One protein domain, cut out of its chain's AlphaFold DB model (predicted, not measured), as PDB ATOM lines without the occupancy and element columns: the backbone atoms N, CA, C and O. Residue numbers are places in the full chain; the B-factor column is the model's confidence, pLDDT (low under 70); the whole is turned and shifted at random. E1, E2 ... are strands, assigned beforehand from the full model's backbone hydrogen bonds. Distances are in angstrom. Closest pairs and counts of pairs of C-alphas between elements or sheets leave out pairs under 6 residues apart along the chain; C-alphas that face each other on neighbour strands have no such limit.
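What this domain is: This is residues 499 to 631 of the 773 residues of the protein "Transglutaminase-like superfamily protein" of Butyrivibrio sp. YAB3001 (UniProt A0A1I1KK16). With little regular structure, the chain winds in stacked turns with two walls, mixed sheet E1 E2 E4 E6 E9 E8 and parallel sheet E3 E5 E7, with hairpin E8 and E9 at one end. The class is all strand: nine named strands, E1 to E9, hold 35 of 133 printed residues. It is compact: radius of gyration of the C-alphas 14.0 A, spans 42 by 30 by 25 A.

Where its parts are: E1, residues 506 to 509, begins at C-alpha (-49.627, 37.305, -8.419). E2 is 530 to 532, E3 545 to 550, E4 557 to 559, E5 570 to 575, E6 582 to 584, E7 594 to 596 and E8 603 to 605. E9, 627 to 630, ends at C-alpha (-41.451, 38.510, 9.524).

How they stand to each other: Antiparallel E6 and E9 have N 628 and O 583 within hydrogen-bond range, 2.8 A; parallel E3 and E5 have N 572 and O 546, 2.7 A.

The domain as a whole: The printed part has no cut; the links E1 to E2, E2 to E3 and E8 to E9 are long; 58 residues have pLDDT under 70, among them residues 587 to 624.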
ATOM      1  N   THR A 499     -58.115  45.807  -6.655       75.31
ATOM      2  CA  THR A 499     -59.226  46.055  -5.724       75.31
ATOM      3  C   THR A 499     -59.833  44.745  -5.205       75.31
ATOM      4  O   THR A 499     -59.507  43.654  -5.689       75.31
ATOM      5  N   CYS A 500     -60.744  44.836  -4.233       60.34
ATOM      6  CA  CYS A 500     -61.408  43.701  -3.573       60.34
ATOM      7  C   CYS A 500     -62.108  42.697  -4.510       60.34
ATOM      8  O   CYS A 500     -62.297  41.544  -4.142       60.34
ATOM      9  N   ASN A 501     -62.460  43.100  -5.733       58.78
ATOM     10  CA  ASN A 501     -63.181  42.251  -6.689       58.78
ATOM     11  C   ASN A 501     -62.267  41.440  -7.622       58.78
ATOM     12  O   ASN A 501     -62.750  40.717  -8.496       58.78
ATOM     13  N   SER A 502     -60.949  41.581  -7.484       73.00
ATOM     14  CA  SER A 502     -59.993  40.930  -8.372       73.00
ATOM     15  C   SER A 502     -59.666  39.496  -7.941       73.00
ATOM     16  O   SER A 502     -59.541  39.209  -6.751       73.00
ATOM     17  N   LYS A 503     -59.481  38.591  -8.914       82.56
ATOM     18  CA  LYS A 503     -59.069  37.185  -8.692       82.56
ATOM     19  C   LYS A 503     -57.553  36.968  -8.762       82.56
ATOM     20  O   LYS A 503     -57.086  35.828  -8.674       82.56
ATOM     21  N   ILE A 504     -56.796  38.042  -8.975       90.25
ATOM     22  CA  ILE A 504     -55.352  37.992  -9.161       90.25
ATOM     23  C   ILE A 504     -54.646  37.524  -7.884       90.25
ATOM     24  O   ILE A 504     -54.881  38.032  -6.797       90.25
ATOM     25  N   GLN A 505     -53.761  36.541  -8.014       94.44
ATOM     26  CA  GLN A 505     -52.923  36.037  -6.922       94.44
ATOM     27  C   GLN A 505     -51.497  36.574  -7.016       94.44
ATOM     28  O   GLN A 505     -50.858  36.791  -5.994       94.44
ATOM     29  N   ASN A 506     -50.982  36.809  -8.219       95.69
ATOM     30  CA  ASN A 506     -49.627  37.305  -8.419       95.69
ATOM     31  C   ASN A 506     -49.640  38.411  -9.467       95.69
ATOM     32  O   ASN A 506     -50.122  38.194 -10.582       95.69
ATOM     33  N   ILE A 507     -49.087  39.573  -9.134       94.81
ATOM     34  CA  ILE A 507     -48.859  40.641 -10.106       94.81
ATOM     35  C   ILE A 507     -47.368  40.935 -10.220       94.81
ATOM     36  O   ILE A 507     -46.636  40.954  -9.230       94.81
ATOM     37  N   SER A 508     -46.921  41.172 -11.444       95.19
ATOM     38  CA  SER A 508     -45.569  41.628 -11.744       95.19
ATOM     39  C   SER A 508     -45.605  42.682 -12.842       95.19
ATOM     40  O   SER A 508     -46.621  42.862 -13.516       95.19
ATOM     41  N   PHE A 509     -44.493  43.379 -13.030       94.56
ATOM     42  CA  PHE A 509     -44.382  44.459 -13.999       94.56
ATOM     43  C   PHE A 509     -43.145  44.252 -14.866       94.56
ATOM     44  O   PHE A 509     -42.126  43.713 -14.428       94.56
ATOM     45  N   GLU A 510     -43.229  44.649 -16.129       94.31
ATOM     46  CA  GLU A 510     -42.038  44.781 -16.956       94.31
ATOM     47  C   GLU A 510     -41.162  45.939 -16.491       94.31
ATOM     48  O   GLU A 510     -41.632  46.955 -15.978       94.31
ATOM     49  N   LYS A 511     -39.854  45.787 -16.706       90.75
ATOM     50  CA  LYS A 511     -38.885  46.831 -16.394       90.75
ATOM     51  C   LYS A 511     -39.259  48.111 -17.146       90.75
ATOM     52  O   LYS A 511     -39.399  48.088 -18.366       90.75
ATOM     53  N   GLY A 512     -39.366  49.223 -16.424       86.25
ATOM     54  CA  GLY A 512     -39.721  50.529 -16.981       86.25
ATOM     55  C   GLY A 512     -41.199  50.915 -16.867       86.25
ATOM     56  O   GLY A 512     -41.531  52.040 -17.240       86.25
ATOM     57  N   VAL A 513     -42.074  50.057 -16.317       92.06
ATOM     58  CA  VAL A 513     -43.415  50.508 -15.896       92.06
ATOM     59  C   VAL A 513     -43.266  51.616 -14.853       92.06
ATOM     60  O   VAL A 513     -42.470  51.511 -13.914       92.06
ATOM     61  N   THR A 514     -44.025  52.697 -15.034       90.25
ATOM     62  CA  THR A 514     -44.003  53.851 -14.132       90.25
ATOM     63  C   THR A 514     -45.079  53.714 -13.059       90.25
ATOM     64  O   THR A 514     -46.233  53.419 -13.361       90.25
ATOM     65  N   ILE A 515     -44.711  53.944 -11.804       87.12
ATOM     66  CA  ILE A 515     -45.627  53.991 -10.665       87.12
ATOM     67  C   ILE A 515     -45.836  55.457 -10.292       87.12
ATOM     68  O   ILE A 515     -44.871  56.193 -10.077       87.12
ATOM     69  N   PHE A 516     -47.092  55.877 -10.216       80.88
ATOM     70  CA  PHE A 516     -47.476  57.196  -9.733       80.88
ATOM     71  C   PHE A 516     -47.842  57.100  -8.242       80.88
ATOM     72  O   PHE A 516     -48.715  56.300  -7.897       80.88
ATOM     73  N   PRO A 517     -47.178  57.871  -7.359       68.25
ATOM     74  CA  PRO A 517     -47.483  57.902  -5.929       68.25
ATOM     75  C   PRO A 517     -48.922  58.367  -5.667       68.25
ATOM     76  O   PRO A 517     -49.431  59.237  -6.376       68.25
ATOM     77  N   GLY A 518     -49.562  57.805  -4.645       66.62
ATOM     78  CA  GLY A 518     -50.979  57.983  -4.327       66.62
ATOM     79  C   GLY A 518     -51.445  56.996  -3.249       66.62
ATOM     80  O   GLY A 518     -50.669  56.612  -2.372       66.62
ATOM     81  N   ASP A 519     -52.705  56.568  -3.330       66.69
ATOM     82  CA  ASP A 519     -53.270  55.513  -2.478       66.69
ATOM     83  C   ASP A 519     -52.676  54.130  -2.810       66.69
ATOM     84  O   ASP A 519     -51.844  53.975  -3.707       66.69
ATOM     85  N   ASP A 520     -53.108  53.099  -2.078       74.69
ATOM     86  CA  ASP A 520     -52.567  51.748  -2.208       74.69
ATOM     87  C   ASP A 520     -52.703  51.179  -3.634       74.69
ATOM     88  O   ASP A 520     -53.784  51.168  -4.235       74.69
ATOM     89  N   LEU A 521     -51.603  50.620  -4.156       85.38
ATOM     90  CA  LEU A 521     -51.601  49.869  -5.415       85.38
ATOM     91  C   LEU A 521     -52.524  48.637  -5.321       85.38
ATOM     92  O   LEU A 521     -53.218  48.305  -6.286       85.38
ATOM     93  N   ALA A 522     -52.557  47.980  -4.156       80.94
ATOM     94  CA  ALA A 522     -53.483  46.898  -3.828       80.94
ATOM     95  C   ALA A 522     -54.260  47.185  -2.532       80.94
ATOM     96  O   ALA A 522     -53.659  47.394  -1.481       80.94
ATOM     97  N   TYR A 523     -55.592  47.144  -2.577       77.38
ATOM     98  CA  TYR A 523     -56.442  47.485  -1.432       77.38
ATOM     99  C   TYR A 523     -57.586  46.485  -1.230       77.38
ATOM    100  O   TYR A 523     -58.273  46.118  -2.190       77.38
ATOM    101  N   LEU A 524     -57.798  46.058   0.026       63.88
ATOM    102  CA  LEU A 524     -58.873  45.143   0.456       63.88
ATOM    103  C   LEU A 524     -58.974  43.859  -0.383       63.88
ATOM    104  O   LEU A 524     -60.064  43.329  -0.602       63.88
ATOM    105  N   ASN A 525     -57.851  43.361  -0.899       78.31
ATOM    106  CA  ASN A 525     -57.850  42.205  -1.781       78.31
ATOM    107  C   ASN A 525     -57.545  40.912  -1.011       78.31
ATOM    108  O   ASN A 525     -56.494  40.751  -0.393       78.31
ATOM    109  N   ASP A 526     -58.460  39.949  -1.070       84.12
ATOM    110  CA  ASP A 526     -58.344  38.687  -0.345       84.12
ATOM    111  C   ASP A 526     -57.755  37.546  -1.190       84.12
ATOM    112  O   ASP A 526     -57.752  36.401  -0.736       84.12
ATOM    113  N   THR A 527     -57.264  37.804  -2.406       87.56
ATOM    114  CA  THR A 527     -56.718  36.781  -3.315       87.56
ATOM    115  C   THR A 527     -55.228  36.943  -3.604       87.56
ATOM    116  O   THR A 527     -54.545  35.924  -3.753       87.56
ATOM    117  N   ILE A 528     -54.714  38.173  -3.616       93.62
ATOM    118  CA  ILE A 528     -53.329  38.520  -3.923       93.62
ATOM    119  C   ILE A 528     -52.384  37.911  -2.886       93.62
ATOM    120  O   ILE A 528     -52.600  38.008  -1.682       93.62
ATOM    121  N   LYS A 529     -51.330  37.262  -3.375       95.94
ATOM    122  CA  LYS A 529     -50.259  36.584  -2.634       95.94
ATOM    123  C   LYS A 529     -48.897  37.219  -2.883       95.94
ATOM    124  O   LYS A 529     -48.061  37.222  -1.979       95.94
ATOM    125  N   SER A 530     -48.660  37.759  -4.079       96.38
ATOM    126  CA  SER A 530     -47.389  38.409  -4.413       96.38
ATOM    127  C   SER A 530     -47.542  39.651  -5.289       96.38
ATOM    128  O   SER A 530     -48.361  39.684  -6.209       96.38
ATOM    129  N   ILE A 531     -46.719  40.662  -5.001       95.62
ATOM    130  CA  ILE A 531     -46.557  41.881  -5.805       95.62
ATOM    131  C   ILE A 531     -45.059  42.048  -6.102       95.62
ATOM    132  O   ILE A 531     -44.267  42.237  -5.177       95.62
ATOM    133  N   ASP A 532     -44.656  41.967  -7.376       95.38
ATOM    134  CA  ASP A 532     -43.261  42.139  -7.816       95.38
ATOM    135  C   ASP A 532     -43.079  43.428  -8.633       95.38
ATOM    136  O   ASP A 532     -43.385  43.462  -9.821       95.38
ATOM    137  N   LEU A 533     -42.553  44.471  -7.984       92.06
ATOM    138  CA  LEU A 533     -42.266  45.809  -8.521       92.06
ATOM    139  C   LEU A 533     -40.840  45.944  -9.084       92.06
ATOM    140  O   LEU A 533     -40.329  47.057  -9.250       92.06
ATOM    141  N   ARG A 534     -40.145  44.831  -9.329       89.88
ATOM    142  CA  ARG A 534     -38.743  44.856  -9.749       89.88
ATOM    143  C   ARG A 534     -38.553  45.595 -11.068       89.88
ATOM    144  O   ARG A 534     -39.052  45.186 -12.111       89.88
ATOM    145  N   GLY A 535     -37.714  46.627 -11.026       82.19
ATOM    146  CA  GLY A 535     -37.363  47.417 -12.203       82.19
ATOM    147  C   GLY A 535     -38.436  48.416 -12.650       82.19
ATOM    148  O   GLY A 535     -38.294  48.971 -13.740       82.19
ATOM    149  N   CYS A 536     -39.475  48.650 -11.842       89.50
ATOM    150  CA  CYS A 536     -40.359  49.805 -12.000       89.50
ATOM    151  C   CYS A 536     -39.647  51.112 -11.605       89.50
ATOM    152  O   CYS A 536     -38.617  51.097 -10.926       89.50
ATOM    153  N   VAL A 537     -40.222  52.245 -12.012       85.50
ATOM    154  CA  VAL A 537     -39.734  53.598 -11.687       85.50
ATOM    155  C   VAL A 537     -40.855  54.394 -11.034       85.50
ATOM    156  O   VAL A 537     -41.975  54.370 -11.540       85.50
ATOM    157  N   VAL A 538     -40.581  55.110  -9.943       81.62
ATOM    158  CA  VAL A 538     -41.594  55.936  -9.272       81.62
ATOM    159  C   VAL A 538     -41.483  57.401  -9.716       81.62
ATOM    160  O   VAL A 538     -40.409  57.993  -9.621       81.62
ATOM    161  N   LYS A 539     -42.573  57.998 -10.228       76.12
ATOM    162  CA  LYS A 539     -42.589  59.405 -10.694       76.12
ATOM    163  C   LYS A 539     -42.808  60.364  -9.518       76.12
ATOM    164  O   LYS A 539     -43.641  60.101  -8.663       76.12
ATOM    165  N   LYS A 540     -42.096  61.495  -9.495       66.44
ATOM    166  CA  LYS A 540     -42.245  62.530  -8.458       66.44
ATOM    167  C   LYS A 540     -43.569  63.288  -8.592       66.44
ATOM    168  O   LYS A 540     -43.896  63.727  -9.692       66.44
ATOM    169  N   ASN A 541     -44.300  63.462  -7.489       57.12
ATOM    170  CA  ASN A 541     -45.486  64.322  -7.406       57.12
ATOM    171  C   ASN A 541     -45.585  65.037  -6.043       57.12
ATOM    172  O   ASN A 541     -44.847  64.712  -5.113       57.12
ATOM    173  N   GLU A 542     -46.486  66.018  -5.939       44.75
ATOM    174  CA  GLU A 542     -46.671  66.875  -4.751       44.75
ATOM    175  C   GLU A 542     -47.184  66.109  -3.514       44.75
ATOM    176  O   GLU A 542     -46.907  66.510  -2.388       44.75
ATOM    177  N   TYR A 543     -47.863  64.971  -3.708       47.72
ATOM    178  CA  TYR A 543     -48.402  64.124  -2.633       47.72
ATOM    179  C   TYR A 543     -47.377  63.143  -2.037       47.72
ATOM    180  O   TYR A 543     -47.574  62.643  -0.933       47.72
ATOM    181  N   GLY A 544     -46.289  62.844  -2.755       56.00
ATOM    182  CA  GLY A 544     -45.057  62.240  -2.238       56.00
ATOM    183  C   GLY A 544     -45.135  60.849  -1.587       56.00
ATOM    184  O   GLY A 544     -44.084  60.356  -1.177       56.00
ATOM    185  N   ARG A 545     -46.306  60.204  -1.481       67.00
ATOM    186  CA  ARG A 545     -46.504  58.931  -0.762       67.00
ATOM    187  C   ARG A 545     -46.715  57.749  -1.708       67.00
ATOM    188  O   ARG A 545     -47.668  57.738  -2.478       67.00
ATOM    189  N   LEU A 546     -45.881  56.711  -1.617       73.88
ATOM    190  CA  LEU A 546     -46.130  55.419  -2.279       73.88
ATOM    191  C   LEU A 546     -46.662  54.399  -1.270       73.88
ATOM    192  O   LEU A 546     -45.957  54.060  -0.326       73.88
ATOM    193  N   ALA A 547     -47.857  53.852  -1.479       78.06
ATOM    194  CA  ALA A 547     -48.366  52.737  -0.683       78.06
ATOM    195  C   ALA A 547     -48.559  51.486  -1.560       78.06
ATOM    196  O   ALA A 547     -49.224  51.536  -2.593       78.06
ATOM    197  N   VAL A 548     -47.930  50.361  -1.195       86.25
ATOM    198  CA  VAL A 548     -47.944  49.154  -2.045       86.25
ATOM    199  C   VAL A 548     -49.186  48.302  -1.798       86.25
ATOM    200  O   VAL A 548     -49.860  47.931  -2.756       86.25
ATOM    201  N   ALA A 549     -49.513  47.977  -0.545       84.50
ATOM    202  CA  ALA A 549     -50.693  47.169  -0.249       84.50
ATOM    203  C   ALA A 549     -51.333  47.485   1.106       84.50
ATOM    204  O   ALA A 549     -50.633  47.599   2.106       84.50
ATOM    205  N   SER A 550     -52.660  47.509   1.184       80.69
ATOM    206  CA  SER A 550     -53.365  47.542   2.468       80.69
ATOM    207  C   SER A 550     -54.502  46.533   2.533       80.69
ATOM    208  O   SER A 550     -55.177  46.262   1.537       80.69
ATOM    209  N   ASP A 551     -54.678  45.943   3.716       78.56
ATOM    210  CA  ASP A 551     -55.734  44.981   4.045       78.56
ATOM    211  C   ASP A 551     -55.815  43.788   3.071       78.56
ATOM    212  O   ASP A 551     -56.885  43.252   2.770       78.56
ATOM    213  N   CYS A 552     -54.659  43.352   2.560       81.19
ATOM    214  CA  CYS A 552     -54.561  42.216   1.654       81.19
ATOM    215  C   CYS A 552     -54.340  40.911   2.438       81.19
ATOM    216  O   CYS A 552     -53.208  40.498   2.707       81.19
ATOM    217  N   SER A 553     -55.432  40.241   2.820       82.25
ATOM    218  CA  SER A 553     -55.430  39.125   3.791       82.25
ATOM    219  C   SER A 553     -54.665  37.862   3.358       82.25
ATOM    220  O   SER A 553     -54.344  37.009   4.196       82.25
ATOM    221  N   LYS A 554     -54.372  37.709   2.060       90.88
ATOM    222  CA  LYS A 554     -53.578  36.594   1.512       90.88
ATOM    223  C   LYS A 554     -52.179  36.989   1.043       90.88
ATOM    224  O   LYS A 554     -51.450  36.101   0.609       90.88
ATOM    225  N   LEU A 555     -51.789  38.258   1.163       92.12
ATOM    226  CA  LEU A 555     -50.507  38.737   0.657       92.12
ATOM    227  C   LEU A 555     -49.363  38.136   1.476       92.12
ATOM    228  O   LEU A 555     -49.336  38.278   2.692       92.12
ATOM    229  N   GLU A 556     -48.420  37.468   0.815       93.19
ATOM    230  CA  GLU A 556     -47.292  36.776   1.448       93.19
ATOM    231  C   GLU A 556     -45.954  37.452   1.139       93.19
ATOM    232  O   GLU A 556     -45.048  37.428   1.982       93.19
ATOM    233  N   THR A 557     -45.827  38.066  -0.045       93.56
ATOM    234  CA  THR A 557     -44.561  38.625  -0.537       93.56
ATOM    235  C   THR A 557     -44.729  39.965  -1.261       93.56
ATOM    236  O   THR A 557     -45.623  40.131  -2.091       93.56
ATOM    237  N   ILE A 558     -43.823  40.906  -0.981       92.19
ATOM    238  CA  ILE A 558     -43.637  42.143  -1.751       92.19
ATOM    239  C   ILE A 558     -42.180  42.198  -2.202       92.19
ATOM    240  O   ILE A 558     -41.265  42.065  -1.388       92.19
ATOM    241  N   ASN A 559     -41.946  42.400  -3.492       92.12
ATOM    242  CA  ASN A 559     -40.604  42.498  -4.043       92.12
ATOM    243  C   ASN A 559     -40.387  43.859  -4.695       92.12
ATOM    244  O   ASN A 559     -40.975  44.152  -5.727       92.12
ATOM    245  N   MET A 560     -39.524  44.677  -4.102       87.06
ATOM    246  CA  MET A 560     -39.169  46.003  -4.609       87.06
ATOM    247  C   MET A 560     -37.722  46.058  -5.081       87.06
ATOM    248  O   MET A 560     -37.173  47.140  -5.241       87.06
ATOM    249  N   LYS A 561     -37.075  44.912  -5.317       85.88
ATOM    250  CA  LYS A 561     -35.663  44.873  -5.709       85.88
ATOM    251  C   LYS A 561     -35.394  45.792  -6.903       85.88
ATOM    252  O   LYS A 561     -35.997  45.636  -7.963       85.88
ATOM    253  N   GLY A 562     -34.457  46.724  -6.753       78.31
ATOM    254  CA  GLY A 562     -34.112  47.674  -7.814       78.31
ATOM    255  C   GLY A 562     -35.222  48.660  -8.209       78.31
ATOM    256  O   GLY A 562     -35.091  49.279  -9.260       78.31
ATOM    257  N   LEU A 563     -36.288  48.797  -7.411       81.94
ATOM    258  CA  LEU A 563     -37.258  49.887  -7.525       81.94
ATOM    259  C   LEU A 563     -36.560  51.210  -7.189       81.94
ATOM    260  O   LEU A 563     -35.903  51.319  -6.149       81.94
ATOM    261  N   ASP A 564     -36.702  52.193  -8.076       74.81
ATOM    262  CA  ASP A 564     -36.209  53.551  -7.861       74.81
ATOM    263  C   ASP A 564     -37.277  54.391  -7.152       74.81
ATOM    264  O   ASP A 564     -38.298  54.737  -7.748       74.81
ATOM    265  N   VAL A 565     -37.040  54.686  -5.872       70.25
ATOM    266  CA  VAL A 565     -37.952  55.441  -4.997       70.25
ATOM    267  C   VAL A 565     -37.558  56.913  -4.839       70.25
ATOM    268  O   VAL A 565     -38.149  57.612  -4.024       70.25
ATOM    269  N   THR A 566     -36.591  57.413  -5.617       67.00
ATOM    270  CA  THR A 566     -36.121  58.814  -5.530       67.00
ATOM    271  C   THR A 566     -37.209  59.855  -5.820       67.00
ATOM    272  O   THR A 566     -37.075  61.015  -5.433       67.00
ATOM    273  N   GLY A 567     -38.304  59.449  -6.471       61.75
ATOM    274  CA  GLY A 567     -39.490  60.271  -6.708       61.75
ATOM    275  C   GLY A 567     -40.473  60.378  -5.533       61.75
ATOM    276  O   GLY A 567     -41.446  61.114  -5.651       61.75
ATOM    277  N   CYS A 568     -40.271  59.681  -4.411       61.66
ATOM    278  CA  CYS A 568     -41.176  59.726  -3.253       61.66
ATOM    279  C   CYS A 568     -40.550  60.435  -2.056       61.66
ATOM    280  O   CYS A 568     -39.360  60.296  -1.821       61.66
ATOM    281  N   ASN A 569     -41.375  61.106  -1.253       60.06
ATOM    282  CA  ASN A 569     -40.978  61.661   0.044       60.06
ATOM    283  C   ASN A 569     -41.215  60.642   1.174       60.06
ATOM    284  O   ASN A 569     -40.415  60.537   2.098       60.06
ATOM    285  N   THR A 570     -42.287  59.847   1.084       62.41
ATOM    286  CA  THR A 570     -42.622  58.776   2.038       62.41
ATOM    287  C   THR A 570     -43.128  57.539   1.308       62.41
ATOM    288  O   THR A 570     -43.663  57.621   0.200       62.41
ATOM    289  N   TRP A 571     -42.984  56.358   1.910       66.06
ATOM    290  CA  TRP A 571     -43.607  55.162   1.348       66.06
ATOM    291  C   TRP A 571     -43.946  54.105   2.404       66.06
ATOM    292  O   TRP A 571     -43.342  54.029   3.471       66.06
ATOM    293  N   ARG A 572     -44.958  53.288   2.110       72.12
ATOM    294  CA  ARG A 572     -45.493  52.222   2.959       72.12
ATOM    295  C   ARG A 572     -45.531  50.920   2.166       72.12
ATOM    296  O   ARG A 572     -46.212  50.844   1.144       72.12
ATOM    297  N   ALA A 573     -44.850  49.878   2.644       70.75
ATOM    298  CA  ALA A 573     -44.936  48.559   2.002       70.75
ATOM    299  C   ALA A 573     -46.299  47.928   2.260       70.75
ATOM    300  O   ALA A 573     -46.937  47.438   1.335       70.75
ATOM    301  N   SER A 574     -46.752  47.937   3.515       76.94
ATOM    302  CA  SER A 574     -48.048  47.360   3.836       76.94
ATOM    303  C   SER A 574     -48.687  47.887   5.111       76.94
ATOM    304  O   SER A 574     -47.967  48.175   6.065       76.94
ATOM    305  N   ALA A 575     -50.020  47.882   5.169       73.25
ATOM    306  CA  ALA A 575     -50.804  47.933   6.408       73.25
ATOM    307  C   ALA A 575     -51.840  46.794   6.437       73.25
ATOM    308  O   ALA A 575     -52.403  46.452   5.397       73.25
ATOM    309  N   GLY A 576     -52.079  46.158   7.590       69.88
ATOM    310  CA  GLY A 576     -53.149  45.155   7.732       69.88
ATOM    311  C   GLY A 576     -52.954  43.870   6.908       69.88
ATOM    312  O   GLY A 576     -53.892  43.107   6.685       69.88
ATOM    313  N   CYS A 577     -51.736  43.603   6.424       77.94
ATOM    314  CA  CYS A 577     -51.412  42.431   5.604       77.94
ATOM    315  C   CYS A 577     -50.860  41.295   6.481       77.94
ATOM    316  O   CYS A 577     -49.671  40.983   6.456       77.94
ATOM    317  N   GLU A 578     -51.721  40.662   7.283       78.81
ATOM    318  CA  GLU A 578     -51.315  39.730   8.354       78.81
ATOM    319  C   GLU A 578     -50.438  38.548   7.895       78.81
ATOM    320  O   GLU A 578     -49.586  38.058   8.655       78.81
ATOM    321  N   LYS A 579     -50.646  38.073   6.659       85.88
ATOM    322  CA  LYS A 579     -49.901  36.953   6.062       85.88
ATOM    323  C   LYS A 579     -48.587  37.357   5.405       85.88
ATOM    324  O   LYS A 579     -47.851  36.468   4.978       85.88
ATOM    325  N   LEU A 580     -48.252  38.646   5.365       86.38
ATOM    326  CA  LEU A 580     -47.024  39.106   4.738       86.38
ATOM    327  C   LEU A 580     -45.831  38.556   5.523       86.38
ATOM    328  O   LEU A 580     -45.706  38.761   6.732       86.38
ATOM    329  N   THR A 581     -44.963  37.809   4.841       85.44
ATOM    330  CA  THR A 581     -43.804  37.152   5.464       85.44
ATOM    331  C   THR A 581     -42.476  37.636   4.922       85.44
ATOM    332  O   THR A 581     -41.474  37.505   5.627       85.44
ATOM    333  N   THR A 582     -42.454  38.168   3.696       87.31
ATOM    334  CA  THR A 582     -41.220  38.549   3.004       87.31
ATOM    335  C   THR A 582     -41.384  39.887   2.292       87.31
ATOM    336  O   THR A 582     -42.315  40.062   1.507       87.31
ATOM    337  N   ILE A 583     -40.439  40.796   2.525       86.19
ATOM    338  CA  ILE A 583     -40.311  42.063   1.798       86.19
ATOM    339  C   ILE A 583     -38.885  42.141   1.253       86.19
ATOM    340  O   ILE A 583     -37.928  42.009   2.012       86.19
ATOM    341  N   VAL A 584     -38.726  42.345  -0.052       86.06
ATOM    342  CA  VAL A 584     -37.419  42.662  -0.650       86.06
ATOM    343  C   VAL A 584     -37.346  44.169  -0.848       86.06
ATOM    344  O   VAL A 584     -38.184  44.725  -1.556       86.06
ATOM    345  N   MET A 585     -36.374  44.814  -0.207       78.19
ATOM    346  CA  MET A 585     -36.256  46.274  -0.151       78.19
ATOM    347  C   MET A 585     -35.880  46.895  -1.509       78.19
ATOM    348  O   MET A 585     -35.249  46.225  -2.337       78.19
ATOM    349  N   PRO A 586     -36.235  48.172  -1.753       76.56
ATOM    350  CA  PRO A 586     -35.770  48.918  -2.916       76.56
ATOM    351  C   PRO A 586     -34.271  49.223  -2.859       76.56
ATOM    352  O   PRO A 586     -33.572  48.928  -1.882       76.56
ATOM    353  N   LYS A 587     -33.762  49.824  -3.938       67.81
ATOM    354  CA  LYS A 587     -32.411  50.386  -3.943       67.81
ATOM    355  C   LYS A 587     -32.428  51.692  -3.136       67.81
ATOM    356  O   LYS A 587     -33.151  52.617  -3.486       67.81
ATOM    357  N   TYR A 588     -31.650  51.740  -2.055       56.25
ATOM    358  CA  TYR A 588     -31.521  52.909  -1.181       56.25
ATOM    359  C   TYR A 588     -30.402  53.839  -1.679       56.25
ATOM    360  O   TYR A 588     -29.328  53.357  -2.041       56.25
ATOM    361  N   TYR A 589     -30.655  55.152  -1.705       49.03
ATOM    362  CA  TYR A 589     -29.725  56.178  -2.209       49.03
ATOM    363  C   TYR A 589     -29.356  57.249  -1.161       49.03
ATOM    364  O   TYR A 589     -28.922  58.335  -1.529       49.03
ATOM    365  N   GLY A 590     -29.502  56.960   0.138       43.22
ATOM    366  CA  GLY A 590     -28.942  57.816   1.196       43.22
ATOM    367  C   GLY A 590     -29.741  59.073   1.559       43.22
ATOM    368  O   GLY A 590     -29.168  59.970   2.162       43.22
ATOM    369  N   GLN A 591     -31.032  59.159   1.217       45.47
ATOM    370  CA  GLN A 591     -31.923  60.231   1.696       45.47
ATOM    371  C   GLN A 591     -32.897  59.690   2.763       45.47
ATOM    372  O   GLN A 591     -33.200  58.492   2.784       45.47
ATOM    373  N   THR A 592     -33.363  60.557   3.667       44.34
ATOM    374  CA  THR A 592     -34.258  60.283   4.813       44.34
ATOM    375  C   THR A 592     -35.689  59.942   4.375       44.34
ATOM    376  O   THR A 592     -36.644  60.652   4.671       44.34
ATOM    377  N   TYR A 593     -35.863  58.849   3.635       48.19
ATOM    378  CA  TYR A 593     -37.187  58.365   3.252       48.19
ATOM    379  C   TYR A 593     -37.802  57.544   4.385       48.19
ATOM    380  O   TYR A 593     -37.324  56.451   4.697       48.19
ATOM    381  N   THR A 594     -38.890  58.043   4.971       49.62
ATOM    382  CA  THR A 594     -39.618  57.321   6.017       49.62
ATOM    383  C   THR A 594     -40.366  56.144   5.409       49.62
ATOM    384  O   THR A 594     -41.232  56.301   4.537       49.62
ATOM    385  N   PHE A 595     -40.010  54.952   5.879       55.09
ATOM    386  CA  PHE A 595     -40.644  53.709   5.493       55.09
ATOM    387  C   PHE A 595     -41.589  53.226   6.588       55.09
ATOM    388  O   PHE A 595     -41.158  52.893   7.690       55.09
ATOM    389  N   TRP A 596     -42.869  53.134   6.246       55.09
ATOM    390  CA  TRP A 596     -43.910  52.667   7.151       55.09
ATOM    391  C   TRP A 596     -44.189  51.182   6.897       55.09
ATOM    392  O   TRP A 596     -44.557  50.771   5.790       55.09
ATOM    393  N   MET A 597     -44.023  50.371   7.937       61.72
ATOM    394  CA  MET A 597     -44.499  48.990   7.978       61.72
ATOM    395  C   MET A 597     -45.643  48.875   8.970       61.72
ATOM    396  O   MET A 597     -45.857  49.748   9.806       61.72
ATOM    397  N   ASP A 598     -46.351  47.757   8.894       61.81
ATOM    398  CA  ASP A 598     -47.266  47.355   9.948       61.81
ATOM    399  C   ASP A 598     -46.493  47.221  11.273       61.81
ATOM    400  O   ASP A 598     -45.686  46.302  11.441       61.81
ATOM    401  N   SER A 599     -46.723  48.161  12.195       55.72
ATOM    402  CA  SER A 599     -46.044  48.254  13.493       55.72
ATOM    403  C   SER A 599     -46.335  47.057  14.403       55.72
ATOM    404  O   SER A 599     -45.582  46.807  15.345       55.72
ATOM    405  N   SER A 600     -47.374  46.269  14.097       56.09
ATOM    406  CA  SER A 600     -47.680  45.018  14.797       56.09
ATOM    407  C   SER A 600     -46.738  43.865  14.425       56.09
ATOM    408  O   SER A 600     -46.765  42.802  15.056       56.09
ATOM    409  N   ILE A 601     -45.900  44.043  13.397       59.22
ATOM    410  CA  ILE A 601     -45.020  43.007  12.867       59.22
ATOM    411  C   ILE A 601     -43.560  43.406  13.089       59.22
ATOM    412  O   ILE A 601     -43.037  44.318  12.462       59.22
ATOM    413  N   GLU A 602     -42.856  42.646  13.926       65.12
ATOM    414  CA  GLU A 602     -41.397  42.731  13.996       65.12
ATOM    415  C   GLU A 602     -40.772  42.157  12.705       65.12
ATOM    416  O   GLU A 602     -41.090  41.037  12.296       65.12
ATOM    417  N   TRP A 603     -39.844  42.885  12.080       69.19
ATOM    418  CA  TRP A 603     -39.124  42.470  10.865       69.19
ATOM    419  C   TRP A 603     -37.631  42.290  11.129       69.19
ATOM    420  O   TRP A 603     -37.068  42.965  11.988       69.19
ATOM    421  N   ARG A 604     -36.977  41.379  10.394       64.56
ATOM    422  CA  ARG A 604     -35.525  41.131  10.495       64.56
ATOM    423  C   ARG A 604     -34.867  41.000   9.125       64.56
ATOM    424  O   ARG A 604     -35.422  40.328   8.253       64.56
ATOM    425  N   VAL A 605     -33.672  41.576   8.967       62.31
ATOM    426  CA  VAL A 605     -32.815  41.403   7.780       62.31
ATOM    427  C   VAL A 605     -32.291  39.970   7.719       62.31
ATOM    428  O   VAL A 605     -31.891  39.392   8.729       62.31
ATOM    429  N   TYR A 606     -32.313  39.383   6.525       59.12
ATOM    430  CA  TYR A 606     -31.837  38.031   6.267       59.12
ATOM    431  C   TYR A 606     -30.746  38.058   5.190       59.12
ATOM    432  O   TYR A 606     -31.029  37.879   4.007       59.12
ATOM    433  N   GLU A 607     -29.499  38.278   5.612       53.56
ATOM    434  CA  GLU A 607     -28.307  38.165   4.763       53.56
ATOM    435  C   GLU A 607     -27.340  37.123   5.350       53.56
ATOM    436  O   GLU A 607     -27.005  37.170   6.532       53.56
ATOM    437  N   ASN A 608     -26.924  36.156   4.522       48.41
ATOM    438  CA  ASN A 608     -25.827  35.205   4.767       48.41
ATOM    439  C   ASN A 608     -25.781  34.507   6.147       48.41
ATOM    440  O   ASN A 608     -24.704  34.248   6.665       48.41
ATOM    441  N   GLU A 609     -26.936  34.177   6.740       46.75
ATOM    442  CA  GLU A 609     -27.092  33.371   7.973       46.75
ATOM    443  C   GLU A 609     -26.360  33.855   9.252       46.75
ATOM    444  O   GLU A 609     -26.542  33.235  10.304       46.75
ATOM    445  N   GLU A 610     -25.607  34.965   9.225       41.75
ATOM    446  CA  GLU A 610     -24.668  35.313  10.307       41.75
ATOM    447  C   GLU A 610     -24.898  36.656  11.029       41.75
ATOM    448  O   GLU A 610     -24.229  36.920  12.029       41.75
ATOM    449  N   TYR A 611     -25.901  37.469  10.674       36.69
ATOM    450  CA  TYR A 611     -26.095  38.776  11.330       36.69
ATOM    451  C   TYR A 611     -27.407  38.969  12.114       36.69
ATOM    452  O   TYR A 611     -28.494  38.590  11.690       36.69
ATOM    453  N   GLY A 612     -27.221  39.555  13.309       41.06
ATOM    454  CA  GLY A 612     -27.984  40.649  13.934       41.06
ATOM    455  C   GLY A 612     -29.492  40.532  14.173       41.06
ATOM    456  O   GLY A 612     -30.285  40.507  13.243       41.06
ATOM    457  N   ASN A 613     -29.912  40.620  15.442       38.75
ATOM    458  CA  ASN A 613     -31.248  41.131  15.757       38.75
ATOM    459  C   ASN A 613     -31.250  42.623  15.407       38.75
ATOM    460  O   ASN A 613     -30.653  43.397  16.149       38.75
ATOM    461  N   VAL A 614     -31.902  43.018  14.322       41.28
ATOM    462  CA  VAL A 614     -32.252  44.423  14.128       41.28
ATOM    463  C   VAL A 614     -33.767  44.487  14.080       41.28
ATOM    464  O   VAL A 614     -34.395  43.885  13.210       41.28
ATOM    465  N   THR A 615     -34.338  45.092  15.117       40.84
ATOM    466  CA  THR A 615     -35.768  45.358  15.238       40.84
ATOM    467  C   THR A 615     -35.993  46.701  14.574       40.84
ATOM    468  O   THR A 615     -35.583  47.721  15.115       40.84
ATOM    469  N   TYR A 616     -36.584  46.711  13.386       45.62
ATOM    470  CA  TYR A 616     -36.837  47.966  12.695       45.62
ATOM    471  C   TYR A 616     -38.259  48.435  12.972       45.62
ATOM    472  O   TYR A 616     -39.211  47.812  12.504       45.62
ATOM    473  N   LYS A 617     -38.387  49.522  13.736       42.53
ATOM    474  CA  LYS A 617     -39.629  50.301  13.830       42.53
ATOM    475  C   LYS A 617     -39.651  51.410  12.765       42.53
ATOM    476  O   LYS A 617     -40.707  51.698  12.225       42.53
ATOM    477  N   GLU A 618     -38.470  51.906  12.381       47.34
ATOM    478  CA  GLU A 618     -38.205  52.838  11.278       47.34
ATOM    479  C   GLU A 618     -36.857  52.455  10.631       47.34
ATOM    480  O   GLU A 618     -36.005  51.845  11.282       47.34
ATOM    481  N   LEU A 619     -36.692  52.680   9.324       52.53
ATOM    482  CA  LEU A 619     -35.753  51.921   8.480       52.53
ATOM    483  C   LEU A 619     -34.695  52.773   7.772       52.53
ATOM    484  O   LEU A 619     -34.360  52.510   6.618       52.53
ATOM    485  N   SER A 620     -34.118  53.749   8.469       50.44
ATOM    486  CA  SER A 620     -32.949  54.482   7.961       50.44
ATOM    487  C   SER A 620     -31.721  53.584   7.710       50.44
ATOM    488  O   SER A 620     -30.847  53.969   6.941       50.44
ATOM    489  N   ASP A 621     -31.682  52.371   8.291       46.91
ATOM    490  CA  ASP A 621     -30.447  51.577   8.421       46.91
ATOM    491  C   ASP A 621     -30.444  50.196   7.715       46.91
ATOM    492  O   ASP A 621     -29.457  49.463   7.839       46.91
ATOM    493  N   ALA A 622     -31.502  49.753   7.005       53.91
ATOM    494  CA  ALA A 622     -31.392  48.474   6.273       53.91
ATOM    495  C   ALA A 622     -30.588  48.608   4.977       53.91
ATOM    496  O   ALA A 622     -30.752  49.585   4.242       53.91
ATOM    497  N   PRO A 623     -29.813  47.569   4.615       60.31
ATOM    498  CA  PRO A 623     -29.102  47.543   3.348       60.31
ATOM    499  C   PRO A 623     -30.046  47.653   2.142       60.31
ATOM    500  O   PRO A 623     -31.128  47.057   2.099       60.31
ATOM    501  N   ALA A 624     -29.601  48.373   1.112       67.50
ATOM    502  CA  ALA A 624     -30.273  48.411  -0.181       67.50
ATOM    503  C   ALA A 624     -30.477  46.984  -0.726       67.50
ATOM    504  O   ALA A 624     -29.530  46.206  -0.812       67.50
ATOM    505  N   ASN A 625     -31.692  46.663  -1.178       71.81
ATOM    506  CA  ASN A 625     -32.082  45.325  -1.651       71.81
ATOM    507  C   ASN A 625     -32.073  44.198  -0.597       71.81
ATOM    508  O   ASN A 625     -32.182  43.026  -0.978       71.81
ATOM    509  N   ALA A 626     -31.988  44.517   0.699       73.12
ATOM    510  CA  ALA A 626     -32.094  43.520   1.759       73.12
ATOM    511  C   ALA A 626     -33.417  42.740   1.675       73.12
ATOM    512  O   ALA A 626     -34.471  43.276   1.323       73.12
ATOM    513  N   THR A 627     -33.369  41.460   2.045       78.88
ATOM    514  CA  THR A 627     -34.579  40.652   2.242       78.88
ATOM    515  C   THR A 627     -34.972  40.695   3.711       78.88
ATOM    516  O   THR A 627     -34.253  40.177   4.567       78.88
ATOM    517  N   LEU A 628     -36.130  41.279   4.001       76.00
ATOM    518  CA  LEU A 628     -36.737  41.283   5.323       76.00
ATOM    519  C   LEU A 628     -37.691  40.099   5.469       76.00
ATOM    520  O   LEU A 628     -38.487  39.809   4.570       76.00
ATOM    521  N   LYS A 629     -37.639  39.431   6.624       76.69
ATOM    522  CA  LYS A 629     -38.591  38.383   7.002       76.69
ATOM    523  C   LYS A 629     -39.321  38.734   8.289       76.69
ATOM    524  O   LYS A 629     -38.717  39.242   9.234       76.69
ATOM    525  N   LYS A 630     -40.608  38.388   8.333       75.62
ATOM    526  CA  LYS A 630     -41.451  38.510   9.524       75.62
ATOM    527  C   LYS A 630     -40.853  37.712  10.681       75.62
ATOM    528  O   LYS A 630     -40.610  36.505  10.565       75.62
ATOM    529  N   TYR A 631     -40.630  38.373  11.808       68.06
ATOM    530  CA  TYR A 631     -40.250  37.721  13.048       68.06
ATOM    531  C   TYR A 631     -41.454  36.998  13.646       68.06
ATOM    532  O   TYR A 631     -42.584  37.475  13.655       68.06
TER     533      TYR A 631